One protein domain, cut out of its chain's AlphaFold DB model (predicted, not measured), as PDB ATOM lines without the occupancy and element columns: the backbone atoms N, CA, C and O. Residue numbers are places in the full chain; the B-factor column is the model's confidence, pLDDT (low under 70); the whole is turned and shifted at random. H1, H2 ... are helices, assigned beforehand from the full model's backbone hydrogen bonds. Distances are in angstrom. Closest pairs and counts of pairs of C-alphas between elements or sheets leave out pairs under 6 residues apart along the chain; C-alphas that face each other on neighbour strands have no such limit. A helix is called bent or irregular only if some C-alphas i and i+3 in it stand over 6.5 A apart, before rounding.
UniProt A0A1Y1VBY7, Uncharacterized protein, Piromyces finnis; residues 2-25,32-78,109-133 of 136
ATOM      1  N   LYS A   2     221.317 253.259 289.185       75.44
ATOM      2  CA  LYS A   2     221.902 251.909 289.147       75.44
ATOM      3  C   LYS A   2     221.744 251.145 287.821       75.44
ATOM      4  O   LYS A   2     222.750 250.826 287.215       75.44
ATOM      5  N   ARG A   3     220.533 251.035 287.255       78.31
ATOM      6  CA  ARG A   3     220.298 250.371 285.949       78.31
ATOM      7  C   ARG A   3     221.228 250.827 284.811       78.31
ATOM      8  O   ARG A   3     221.656 250.013 284.002       78.31
ATOM      9  N   LYS A   4     221.500 252.134 284.701       79.38
ATOM     10  CA  LYS A   4     222.397 252.657 283.653       79.38
ATOM     11  C   LYS A   4     223.843 252.259 283.935       79.38
ATOM     12  O   LYS A   4     224.561 251.884 283.018       79.38
ATOM     13  N   VAL A   5     224.240 252.345 285.198       83.38
ATOM     14  CA  VAL A   5     225.586 252.031 285.672       83.38
ATOM     15  C   VAL A   5     225.883 250.536 285.543       83.38
ATOM     16  O   VAL A   5     226.924 250.185 285.002       83.38
ATOM     17  N   ASP A   6     224.936 249.669 285.902       86.19
ATOM     18  CA  ASP A   6     225.050 248.219 285.709       86.19
ATOM     19  C   ASP A   6     225.218 247.871 284.219       86.19
ATOM     20  O   ASP A   6     226.031 247.025 283.861       86.19
ATOM     21  N   GLY A   7     224.507 248.574 283.328       84.88
ATOM     22  CA  GLY A   7     224.669 248.411 281.883       84.88
ATOM     23  C   GLY A   7     226.056 248.818 281.370       84.88
ATOM     24  O   GLY A   7     226.593 248.162 280.480       84.88
ATOM     25  N   TYR A   8     226.654 249.876 281.929       84.56
ATOM     26  CA  TYR A   8     228.034 250.254 281.607       84.56
ATOM     27  C   TYR A   8     229.042 249.248 282.153       84.56
ATOM     28  O   TYR A   8     229.951 248.868 281.421       84.56
ATOM     29  N   LYS A   9     228.853 248.788 283.395       89.12
ATOM     30  CA  LYS A   9     229.687 247.750 284.006       89.12
ATOM     31  C   LYS A   9     229.692 246.498 283.132       89.12
ATOM     32  O   LYS A   9     230.756 246.099 282.686       89.12
ATOM     33  N   ALA A  10     228.518 245.976 282.779       89.56
ATOM     34  CA  ALA A  10     228.391 244.784 281.940       89.56
ATOM     35  C   ALA A  10     229.034 244.938 280.552       89.56
ATOM     36  O   ALA A  10     229.572 243.981 280.010       89.56
ATOM     37  N   ARG A  11     228.994 246.140 279.960       91.25
ATOM     38  CA  ARG A  11     229.629 246.396 278.659       91.25
ATOM     39  C   ARG A  11     231.155 246.389 278.740       91.25
ATOM     40  O   ARG A  11     231.796 245.942 277.800       91.25
ATOM     41  N   LEU A  12     231.714 246.949 279.809       90.38
ATOM     42  CA  LEU A  12     233.158 247.132 279.964       90.38
ATOM     43  C   LEU A  12     233.835 245.943 280.652       90.38
ATOM     44  O   LEU A  12     235.049 245.813 280.578       90.38
ATOM     45  N   GLU A  13     233.065 245.088 281.323       92.19
ATOM     46  CA  GLU A  13     233.577 243.980 282.130       92.19
ATOM     47  C   GLU A  13     234.497 243.046 281.343       92.19
ATOM     48  O   GLU A  13     235.582 242.728 281.820       92.19
ATOM     49  N   GLU A  14     234.109 242.667 280.126       91.56
ATOM     50  CA  GLU A  14     234.910 241.787 279.270       91.56
ATOM     51  C   GLU A  14     236.264 242.415 278.905       91.56
ATOM     52  O   GLU A  14     237.305 241.773 279.043       91.56
ATOM     53  N   GLU A  15     236.263 243.683 278.489       88.81
ATOM     54  CA  GLU A  15     237.478 244.405 278.093       88.81
ATOM     55  C   GLU A  15     238.420 244.612 279.280       88.81
ATOM     56  O   GLU A  15     239.632 244.419 279.166       88.81
ATOM     57  N   VAL A  16     237.862 244.966 280.440       90.69
ATOM     58  CA  VAL A  16     238.638 245.151 281.667       90.69
ATOM     59  C   VAL A  16     239.207 243.812 282.126       90.69
ATOM     60  O   VAL A  16     240.394 243.727 282.429       90.69
ATOM     61  N   LEU A  17     238.414 242.740 282.133       90.88
ATOM     62  CA  LEU A  17     238.906 241.416 282.507       90.88
ATOM     63  C   LEU A  17     240.043 240.960 281.583       90.88
ATOM     64  O   LEU A  17     241.045 240.437 282.069       90.88
ATOM     65  N   TRP A  18     239.911 241.190 280.276       91.00
ATOM     66  CA  TRP A  18     240.948 240.873 279.298       91.00
ATOM     67  C   TRP A  18     242.251 241.647 279.554       91.00
ATOM     68  O   TRP A  18     243.318 241.032 279.592       91.00
ATOM     69  N   ASP A  19     242.185 242.955 279.817       89.06
ATOM     70  CA  ASP A  19     243.370 243.772 280.134       89.06
ATOM     71  C   ASP A  19     244.091 243.267 281.400       89.06
ATOM     72  O   ASP A  19     245.319 243.176 281.443       89.06
ATOM     73  N   TYR A  20     243.331 242.831 282.412       87.69
ATOM     74  CA  TYR A  20     243.877 242.281 283.661       87.69
ATOM     75  C   TYR A  20     244.415 240.845 283.554       87.69
ATOM     76  O   TYR A  20     245.118 240.397 284.463       87.69
ATOM     77  N   GLN A  21     244.131 240.125 282.465       87.88
ATOM     78  CA  GLN A  21     244.721 238.809 282.183       87.88
ATOM     79  C   GLN A  21     246.107 238.908 281.534       87.88
ATOM     80  O   GLN A  21     246.854 237.924 281.524       87.88
ATOM     81  N   LEU A  22     246.468 240.074 280.996       86.56
ATOM     82  CA  LEU A  22     247.744 240.285 280.329       86.56
ATOM     83  C   LEU A  22     248.804 240.817 281.310       86.56
ATOM     84  O   LEU A  22     248.531 241.696 282.131       86.56
ATOM     85  N   PRO A  23     250.055 240.328 281.237       84.25
ATOM     86  CA  PRO A  23     251.142 240.906 282.014       84.25
ATOM     87  C   PRO A  23     251.425 242.341 281.542       84.25
ATOM     88  O   PRO A  23     251.681 242.580 280.361       84.25
ATOM     89  N   ARG A  24     251.415 243.308 282.470       81.00
ATOM     90  CA  ARG A  24     251.710 244.712 282.142       81.00
ATOM     91  C   ARG A  24     253.170 244.876 281.726       81.00
ATOM     92  O   ARG A  24     254.077 244.475 282.451       81.00
ATOM     93  N   LEU A  25     253.391 245.549 280.599       80.94
ATOM     94  CA  LEU A  25     254.733 245.861 280.084       80.94
ATOM     95  C   LEU A  25     255.457 246.942 280.901       80.94
ATOM     96  O   LEU A  25     256.685 246.979 280.930       80.94
ATOM     97  N   LEU A  32     251.980 255.032 293.337       81.25
ATOM     98  CA  LEU A  32     251.128 255.578 294.408       81.25
ATOM     99  C   LEU A  32     249.807 254.810 294.536       81.25
ATOM    100  O   LEU A  32     249.233 254.727 295.616       81.25
ATOM    101  N   TYR A  33     249.331 254.265 293.420       82.00
ATOM    102  CA  TYR A  33     248.130 253.456 293.349       82.00
ATOM    103  C   TYR A  33     248.237 252.485 292.178       82.00
ATOM    104  O   TYR A  33     248.728 252.838 291.103       82.00
ATOM    105  N   GLN A  34     247.752 251.267 292.390       83.50
ATOM    106  CA  GLN A  34     247.614 250.260 291.355       83.50
ATOM    107  C   GLN A  34     246.144 249.873 291.275       83.50
ATOM    108  O   GLN A  34     245.641 249.200 292.167       83.50
ATOM    109  N   PHE A  35     245.482 250.291 290.194       84.31
ATOM    110  CA  PHE A  35     244.120 249.852 289.907       84.31
ATOM    111  C   PHE A  35     244.103 248.331 289.758       84.31
ATOM    112  O   PHE A  35     244.992 247.757 289.109       84.31
ATOM    113  N   THR A  36     243.120 247.698 290.389       87.31
ATOM    114  CA  THR A  36     242.872 246.260 290.328       87.31
ATOM    115  C   THR A  36     241.513 245.983 289.691       87.31
ATOM    116  O   THR A  36     240.657 246.863 289.613       87.31
ATOM    117  N   TYR A  37     241.293 244.744 289.248       87.69
ATOM    118  CA  TYR A  37     239.975 244.328 288.763       87.69
ATOM    119  C   TYR A  37     238.884 244.499 289.834       87.69
ATOM    120  O   TYR A  37     237.757 244.876 289.539       87.69
ATOM    121  N   ASP A  38     239.247 244.302 291.099       87.12
ATOM    122  CA  ASP A  38     238.360 244.490 292.241       87.12
ATOM    123  C   ASP A  38     237.904 245.952 292.407       87.12
ATOM    124  O   ASP A  38     236.746 246.212 292.739       87.12
ATOM    125  N   ASP A  39     238.773 246.916 292.084       86.62
ATOM    126  CA  ASP A  39     238.403 248.333 292.065       86.62
ATOM    127  C   ASP A  39     237.374 248.644 290.968       86.62
ATOM    128  O   ASP A  39     236.503 249.491 291.163       86.62
ATOM    129  N   PHE A  40     237.427 247.939 289.834       88.00
ATOM    130  CA  PHE A  40     236.400 248.024 288.793       88.00
ATOM    131  C   PHE A  40     235.091 247.360 289.231       88.00
ATOM    132  O   PHE A  40     234.015 247.939 289.070       88.00
ATOM    133  N   GLU A  41     235.174 246.159 289.801       87.50
ATOM    134  CA  GLU A  41     233.997 245.387 290.181       87.50
ATOM    135  C   GLU A  41     233.214 246.067 291.312       87.50
ATOM    136  O   GLU A  41     231.986 246.174 291.230       87.50
ATOM    137  N   ARG A  42     233.909 246.536 292.354       87.12
ATOM    138  CA  ARG A  42     233.287 247.041 293.585       87.12
ATOM    139  C   ARG A  42     233.273 248.560 293.695       87.12
ATOM    140  O   ARG A  42     232.337 249.094 294.286       87.12
ATOM    141  N   GLY A  43     234.233 249.264 293.093       85.94
ATOM    142  CA  GLY A  43     234.396 250.720 293.247       85.94
ATOM    143  C   GLY A  43     233.256 251.562 292.673       85.94
ATOM    144  O   GLY A  43     233.131 252.752 292.965       85.94
ATOM    145  N   ILE A  44     232.381 250.951 291.878       85.88
ATOM    146  CA  ILE A  44     231.137 251.574 291.436       85.88
ATOM    147  C   ILE A  44     230.117 251.633 292.579       85.88
ATOM    148  O   ILE A  44     229.532 252.690 292.827       85.88
ATOM    149  N   ASP A  45     229.902 250.501 293.247       83.81
ATOM    150  CA  ASP A  45     228.810 250.298 294.200       83.81
ATOM    151  C   ASP A  45     229.192 250.661 295.637       83.81
ATOM    152  O   ASP A  45     228.304 250.920 296.444       83.81
ATOM    153  N   GLY A  46     230.481 250.681 295.976       81.94
ATOM    154  CA  GLY A  46     230.909 250.937 297.344       81.94
ATOM    155  C   GLY A  46     232.420 251.083 297.509       81.94
ATOM    156  O   GLY A  46     233.155 251.185 296.524       81.94
ATOM    157  N   PRO A  47     232.898 251.124 298.763       80.56
ATOM    158  CA  PRO A  47     234.311 251.286 299.056       80.56
ATOM    159  C   PRO A  47     235.150 250.110 298.549       80.56
ATOM    160  O   PRO A  47     234.732 248.952 298.600       80.56
ATOM    161  N   THR A  48     236.377 250.415 298.142       81.81
ATOM    162  CA  THR A  48     237.422 249.426 297.846       81.81
ATOM    163  C   THR A  48     238.563 249.596 298.846       81.81
ATOM    164  O   THR A  48     238.493 250.434 299.746       81.81
ATOM    165  N   GLY A  49     239.626 248.794 298.738       75.94
ATOM    166  CA  GLY A  49     240.717 248.826 299.716       75.94
ATOM    167  C   GLY A  49     241.318 250.224 299.925       75.94
ATOM    168  O   GLY A  49     241.582 250.608 301.062       75.94
ATOM    169  N   MET A  50     241.500 250.996 298.849       75.00
ATOM    170  CA  MET A  50     242.067 252.348 298.921       75.00
ATOM    171  C   MET A  50     241.001 253.453 299.009       75.00
ATOM    172  O   MET A  50     241.288 254.533 299.527       75.00
ATOM    173  N   PHE A  51     239.780 253.208 298.525       80.38
ATOM    174  CA  PHE A  51     238.753 254.244 298.415       80.38
ATOM    175  C   PHE A  51     237.609 254.013 299.407       80.38
ATOM    176  O   PHE A  51     236.918 253.003 299.315       80.38
ATOM    177  N   PRO A  52     237.331 254.963 300.318       82.94
ATOM    178  CA  PRO A  52     236.295 254.811 301.342       82.94
ATOM    179  C   PRO A  52     234.859 254.989 300.822       82.94
ATOM    180  O   PRO A  52     233.921 254.875 301.606       82.94
ATOM    181  N   TYR A  53     234.678 255.283 299.533       81.19
ATOM    182  CA  TYR A  53     233.378 255.514 298.904       81.19
ATOM    183  C   TYR A  53     233.384 254.991 297.472       81.19
ATOM    184  O   TYR A  53     234.380 255.172 296.764       81.19
ATOM    185  N   GLY A  54     232.258 254.429 297.042       86.06
ATOM    186  CA  GLY A  54     232.006 254.123 295.640       86.06
ATOM    187  C   GLY A  54     231.561 255.350 294.843       86.06
ATOM    188  O   GLY A  54     231.208 256.401 295.390       86.06
ATOM    189  N   ILE A  55     231.539 255.224 293.518       83.94
ATOM    190  CA  ILE A  55     231.057 256.289 292.622       83.94
ATOM    191  C   ILE A  55     229.578 256.607 292.888       83.94
ATOM    192  O   ILE A  55     229.176 257.777 292.863       83.94
ATOM    193  N   LEU A  56     228.759 255.586 293.160       84.94
ATOM    194  CA  LEU A  56     227.347 255.781 293.483       84.94
ATOM    195  C   LEU A  56     227.161 256.515 294.817       84.94
ATOM    196  O   LEU A  56     226.361 257.449 294.860       84.94
ATOM    197  N   ASP A  57     227.959 256.194 295.840       86.06
ATOM    198  CA  ASP A  57     227.939 256.895 297.136       86.06
ATOM    199  C   ASP A  57     228.250 258.388 296.970       86.06
ATOM    200  O   ASP A  57     227.579 259.257 297.534       86.06
ATOM    201  N   TRP A  58     229.274 258.704 296.172       84.06
ATOM    202  CA  TRP A  58     229.644 260.085 295.864       84.06
ATOM    203  C   TRP A  58     228.528 260.829 295.146       84.06
ATOM    204  O   TRP A  58     228.200 261.962 295.505       84.06
ATOM    205  N   THR A  59     227.938 260.183 294.144       84.62
ATOM    206  CA  THR A  59     226.863 260.775 293.349       84.62
ATOM    207  C   THR A  59     225.646 261.062 294.224       84.62
ATOM    208  O   THR A  59     225.107 262.167 294.181       84.62
ATOM    209  N   GLU A  60     225.259 260.114 295.077       85.94
ATOM    210  CA  GLU A  60     224.155 260.286 296.018       85.94
ATOM    211  C   GLU A  60     224.406 261.453 296.981       85.94
ATOM    212  O   GLU A  60     223.542 262.316 297.144       85.94
ATOM    213  N   LYS A  61     225.601 261.539 297.577       86.56
ATOM    214  CA  LYS A  61     225.944 262.640 298.492       86.56
ATOM    215  C   LYS A  61     225.873 264.006 297.819       86.56
ATOM    216  O   LYS A  61     225.344 264.946 298.416       86.56
ATOM    217  N   ILE A  62     226.381 264.127 296.594       85.06
ATOM    218  CA  ILE A  62     226.352 265.387 295.839       85.06
ATOM    219  C   ILE A  62     224.908 265.773 295.513       85.06
ATOM    220  O   ILE A  62     224.510 266.908 295.783       85.06
ATOM    221  N   CYS A  63     224.113 264.835 294.995       84.19
ATOM    222  CA  CYS A  63     222.707 265.073 294.677       84.19
ATOM    223  C   CYS A  63     221.912 265.486 295.918       84.19
ATOM    224  O   CYS A  63     221.246 266.516 295.894       84.19
ATOM    225  N   ASN A  64     222.047 264.752 297.024       85.19
ATOM    226  CA  ASN A  64     221.378 265.079 298.282       85.19
ATOM    227  C   ASN A  64     221.765 266.469 298.792       85.19
ATOM    228  O   ASN A  64     220.897 267.225 299.219       85.19
ATOM    229  N   THR A  65     223.047 266.828 298.705       87.75
ATOM    230  CA  THR A  65     223.526 268.149 299.133       87.75
ATOM    231  C   THR A  65     222.911 269.261 298.286       87.75
ATOM    232  O   THR A  65     222.393 270.230 298.835       87.75
ATOM    233  N   ALA A  66     222.921 269.116 296.959       83.75
ATOM    234  CA  ALA A  66     222.330 270.103 296.059       83.75
ATOM    235  C   ALA A  66     220.817 270.239 296.296       83.75
ATOM    236  O   ALA A  66     220.303 271.342 296.463       83.75
ATOM    237  N   CYS A  67     220.106 269.117 296.392       82.50
ATOM    238  CA  CYS A  67     218.672 269.091 296.658       82.50
ATOM    239  C   CYS A  67     218.311 269.768 297.984       82.50
ATOM    240  O   CYS A  67     217.409 270.601 298.016       82.50
ATOM    241  N   GLN A  68     219.064 269.501 299.054       83.25
ATOM    242  CA  GLN A  68     218.878 270.177 300.341       83.25
ATOM    243  C   GLN A  68     219.129 271.686 300.253       83.25
ATOM    244  O   GLN A  68     218.383 272.461 300.845       83.25
ATOM    245  N   GLN A  69     220.152 272.116 299.510       77.88
ATOM    246  CA  GLN A  69     220.488 273.536 299.369       77.88
ATOM    247  C   GLN A  69     219.414 274.341 298.635       77.88
ATOM    248  O   GLN A  69     219.186 275.498 298.981       77.88
ATOM    249  N   PHE A  70     218.763 273.739 297.642       80.25
ATOM    250  CA  PHE A  70     217.744 274.404 296.828       80.25
ATOM    251  C   PHE A  70     216.306 274.058 297.242       80.25
ATOM    252  O   PHE A  70     215.367 274.523 296.601       80.25
ATOM    253  N   GLY A  71     216.119 273.242 298.286       79.50
ATOM    254  CA  GLY A  71     214.797 272.759 298.697       79.50
ATOM    255  C   GLY A  71     214.097 271.914 297.625       79.50
ATOM    256  O   GLY A  71     212.874 271.917 297.556       79.50
ATOM    257  N   ILE A  72     214.862 271.228 296.770       78.69
ATOM    258  CA  ILE A  72     214.344 270.406 295.671       78.69
ATOM    259  C   ILE A  72     214.161 268.975 296.178       78.69
ATOM    260  O   ILE A  72     215.130 268.338 296.591       78.69
ATOM    261  N   GLU A  73     212.947 268.440 296.092       77.25
ATOM    262  CA  GLU A  73     212.704 267.009 296.272       77.25
ATOM    263  C   GLU A  73     212.787 266.307 294.912       77.25
ATOM    264  O   GLU A  73     212.131 266.709 293.954       77.25
ATOM    265  N   TYR A  74     213.640 265.286 294.808       70.81
ATOM    266  CA  TYR A  74     213.780 264.480 293.597       70.81
ATOM    267  C   TYR A  74     213.107 263.120 293.776       70.81
ATOM    268  O   TYR A  74     213.055 262.573 294.882       70.81
ATOM    269  N   ASP A  75     212.634 262.547 292.671       67.94
ATOM    270  CA  ASP A  75     211.987 261.240 292.685       67.94
ATOM    271  C   ASP A  75     212.951 260.153 293.175       67.94
ATOM    272  O   ASP A  75     213.983 259.860 292.562       67.94
ATOM    273  N   LYS A  76     212.586 259.511 294.289       66.69
ATOM    274  CA  LYS A  76     213.390 258.453 294.928       66.69
ATOM    275  C   LYS A  76     213.403 257.151 294.126       66.69
ATOM    276  O   LYS A  76     214.264 256.300 294.339       66.69
ATOM    277  N   VAL A  77     212.455 256.984 293.206       67.69
ATOM    278  CA  VAL A  77     212.315 255.797 292.361       67.69
ATOM    279  C   VAL A  77     212.265 256.242 290.909       67.69
ATOM    280  O   VAL A  77     211.508 257.135 290.546       67.69
ATOM    281  N   ALA A  78     213.083 255.612 290.067       66.69
ATOM    282  CA  ALA A  78     213.036 255.876 288.638       66.69
ATOM    283  C   ALA A  78     211.692 255.407 288.067       66.69
ATOM    284  O   ALA A  78     211.287 254.272 288.317       66.69
ATOM    285  N   LEU A 109     219.262 279.625 304.506       41.56
ATOM    286  CA  LEU A 109     220.150 280.383 305.364       41.56
ATOM    287  C   LEU A 109     221.543 279.807 305.132       41.56
ATOM    288  O   LEU A 109     221.844 278.677 305.517       41.56
ATOM    289  N   ILE A 110     222.384 280.587 304.458       43.72
ATOM    290  CA  ILE A 110     223.809 280.313 304.286       43.72
ATOM    291  C   ILE A 110     224.447 280.327 305.682       43.72
ATOM    292  O   ILE A 110     224.934 281.351 306.152       43.72
ATOM    293  N   ASN A 111     224.414 279.193 306.375       40.59
ATOM    294  CA  ASN A 111     225.184 279.001 307.594       40.59
ATOM    295  C   ASN A 111     226.641 278.723 307.209       40.59
ATOM    296  O   ASN A 111     226.914 277.986 306.258       40.59
ATOM    297  N   GLY A 112     227.583 279.311 307.955       45.16
ATOM    298  CA  GLY A 112     229.027 279.353 307.663       45.16
ATOM    299  C   GLY A 112     229.740 278.006 307.447       45.16
ATOM    300  O   GLY A 112     230.914 277.997 307.089       45.16
ATOM    301  N   ALA A 113     229.041 276.877 307.589       47.34
ATOM    302  CA  ALA A 113     229.503 275.555 307.170       47.34
ATOM    303  C   ALA A 113     229.656 275.422 305.636       47.34
ATOM    304  O   ALA A 113     230.546 274.707 305.171       47.34
ATOM    305  N   ASN A 114     228.859 276.152 304.840       46.53
ATOM    306  CA  ASN A 114     228.908 276.094 303.368       46.53
ATOM    307  C   ASN A 114     230.197 276.689 302.777       46.53
ATOM    308  O   ASN A 114     230.674 276.232 301.738       46.53
ATOM    309  N   THR A 115     230.815 277.657 303.456       45.69
ATOM    310  CA  THR A 115     232.077 278.265 303.010       45.69
ATOM    311  C   THR A 115     233.240 277.271 303.092       45.69
ATOM    312  O   THR A 115     234.107 277.263 302.222       45.69
ATOM    313  N   GLY A 116     233.239 276.378 304.088       47.78
ATOM    314  CA  GLY A 116     234.293 275.374 304.265       47.78
ATOM    315  C   GLY A 116     234.332 274.343 303.136       47.78
ATOM    316  O   GLY A 116     235.401 274.053 302.605       47.78
ATOM    317  N   MET A 117     233.168 273.841 302.712       50.28
ATOM    318  CA  MET A 117     233.064 272.846 301.632       50.28
ATOM    319  C   MET A 117     233.474 273.421 300.269       50.28
ATOM    320  O   MET A 117     234.174 272.751 299.512       50.28
ATOM    321  N   ILE A 118     233.117 274.677 299.976       54.03
ATOM    322  CA  ILE A 118     233.516 275.359 298.733       54.03
ATOM    323  C   ILE A 118     235.035 275.585 298.703       54.03
ATOM    324  O   ILE A 118     235.674 275.328 297.683       54.03
ATOM    325  N   VAL A 119     235.639 276.000 299.821       48.28
ATOM    326  CA  VAL A 119     237.096 276.195 299.903       48.28
ATOM    327  C   VAL A 119     237.843 274.865 299.766       48.28
ATOM    328  O   VAL A 119     238.819 274.810 299.023       48.28
ATOM    329  N   PHE A 120     237.369 273.776 300.382       49.22
ATOM    330  CA  PHE A 120     237.962 272.443 300.196       49.22
ATOM    331  C   PHE A 120     237.869 271.957 298.740       49.22
ATOM    332  O   PHE A 120     238.851 271.431 298.212       49.22
ATOM    333  N   PHE A 121     236.739 272.189 298.066       50.94
ATOM    334  CA  PHE A 121     236.543 271.813 296.663       50.94
ATOM    335  C   PHE A 121     237.488 272.585 295.730       50.94
ATOM    336  O   PHE A 121     238.168 271.985 294.897       50.94
ATOM    337  N   PHE A 122     237.619 273.904 295.916       46.56
ATOM    338  CA  PHE A 122     238.560 274.715 295.138       46.56
ATOM    339  C   PHE A 122     240.020 274.358 295.434       46.56
ATOM    340  O   PHE A 122     240.829 274.285 294.508       46.56
ATOM    341  N   PHE A 123     240.379 274.089 296.692       43.25
ATOM    342  CA  PHE A 123     241.765 273.793 297.048       43.25
ATOM    343  C   PHE A 123     242.222 272.431 296.513       43.25
ATOM    344  O   PHE A 123     243.319 272.355 295.963       43.25
ATOM    345  N   PHE A 124     241.401 271.377 296.591       49.19
ATOM    346  CA  PHE A 124     241.777 270.052 296.078       49.19
ATOM    347  C   PHE A 124     241.689 269.948 294.553       49.19
ATOM    348  O   PHE A 124     242.587 269.374 293.938       49.19
ATOM    349  N   PHE A 125     240.674 270.547 293.923       46.91
ATOM    350  CA  PHE A 125     240.511 270.460 292.471       46.91
ATOM    351  C   PHE A 125     241.573 271.288 291.723       46.91
ATOM    352  O   PHE A 125     242.156 270.805 290.754       46.91
ATOM    353  N   PHE A 126     241.924 272.491 292.204       47.19
ATOM    354  CA  PHE A 126     242.962 273.312 291.560       47.19
ATOM    355  C   PHE A 126     244.398 272.934 291.957       47.19
ATOM    356  O   PHE A 126     245.292 273.049 291.113       47.19
ATOM    357  N   ASN A 127     244.658 272.463 293.185       43.81
ATOM    358  CA  ASN A 127     246.004 271.977 293.524       43.81
ATOM    359  C   ASN A 127     246.275 270.570 292.975       43.81
ATOM    360  O   ASN A 127     247.411 270.308 292.590       43.81
ATOM    361  N   GLY A 128     245.267 269.703 292.829       43.31
ATOM    362  CA  GLY A 128     245.428 268.397 292.173       43.31
ATOM    363  C   GLY A 128     245.885 268.511 290.712       43.31
ATOM    364  O   GLY A 128     246.741 267.752 290.266       43.31
ATOM    365  N   ILE A 129     245.411 269.534 289.988       46.03
ATOM    366  CA  ILE A 129     245.815 269.801 288.597       46.03
ATOM    367  C   ILE A 129     247.266 270.310 288.500       46.03
ATOM    368  O   ILE A 129     247.946 270.046 287.506       46.03
ATOM    369  N   LYS A 130     247.791 270.999 289.525       37.94
ATOM    370  CA  LYS A 130     249.184 271.487 289.511       37.94
ATOM    371  C   LYS A 130     250.223 270.369 289.623       37.94
ATOM    372  O   LYS A 130     251.303 270.521 289.059       37.94
ATOM    373  N   TYR A 131     249.908 269.247 290.270       42.00
ATOM    374  CA  TYR A 131     250.844 268.119 290.386       42.00
ATOM    375  C   TYR A 131     250.857 267.196 289.158       42.00
ATOM    376  O   TYR A 131     251.811 266.445 288.980       42.00
ATOM    377  N   PHE A 132     249.867 267.294 288.264       38.00
ATOM    378  CA  PHE A 132     249.817 266.489 287.036       38.00
ATOM    379  C   PHE A 132     250.710 267.039 285.906       38.00
ATOM    380  O   PHE A 132     250.944 266.364 284.909       38.00
ATOM    381  N   LYS A 133     251.234 268.266 286.046       35.31
ATOM    382  CA  LYS A 133     251.998 268.955 284.990       35.31
ATOM    383  C   LYS A 133     253.525 268.889 285.144       35.31
ATOM    384  O   LYS A 133     254.222 269.591 284.421       35.31
TER     385      LYS A 133
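This is residues 2 to 25, 32 to 78 and 109 to 133 of the 136 residues of an uncharacterized protein of Piromyces finnis (UniProt A0A1Y1VBY7). Loose, open and flat, this is a set of helices with few contacts: short H2 is near the second arm of bent H1, H3 runs away beyond residues 43 to 54, and H4 lies off by itself. The 96 printed residues, with four named helices, H1 to H4 in order, and no named strand, are all helix in class. The radius of gyration of the C-alphas is 17.7 A; the spans are 55 by 40 by 21 A.

H1, residues 2 to 21, assigned as one helix by its hydrogen bonds, is bent: C-alphas 11 and 14 are 7.0 A apart, and arms H1a, residues 2 to 11, and H1b, residues 14 to 21, stand at a steep tilt of 57 degrees. H1b only just touches H2, residues 37 to 42, with 3 pairs of C-alphas within 8 A, the closest Tyr 20 and Tyr 37 at 6.7 A. H1a is close but not clearly touching H3, residues 55 to 70; the closest C-alphas, Lys 2 and Leu 56, are 8.0 A apart. H4, residues 113 to 131, is apart from H1a, H1b, H2 and H3. Every O i to N i+4 pair is within hydrogen-bond range in H1a, H1b, H2 and H3, and 11 of 15 in H4.

H1a, 14.1 A, begins at C-alpha 2 (221.902, 251.909, 289.147); H1b measures 10.7 A, H2 8.7 A and H3 22.9 A. H4, 28.2 A, ends at C-alpha 131 (250.844, 268.119, 290.386).

Residues 26 to 31 and 79 to 108 are not printed; C-alpha gaps are 17.7 A and 30.5 A. The link H2 to H3 is long. The model's pLDDT is under 70 at residues 75 to 78 and 109 to 133.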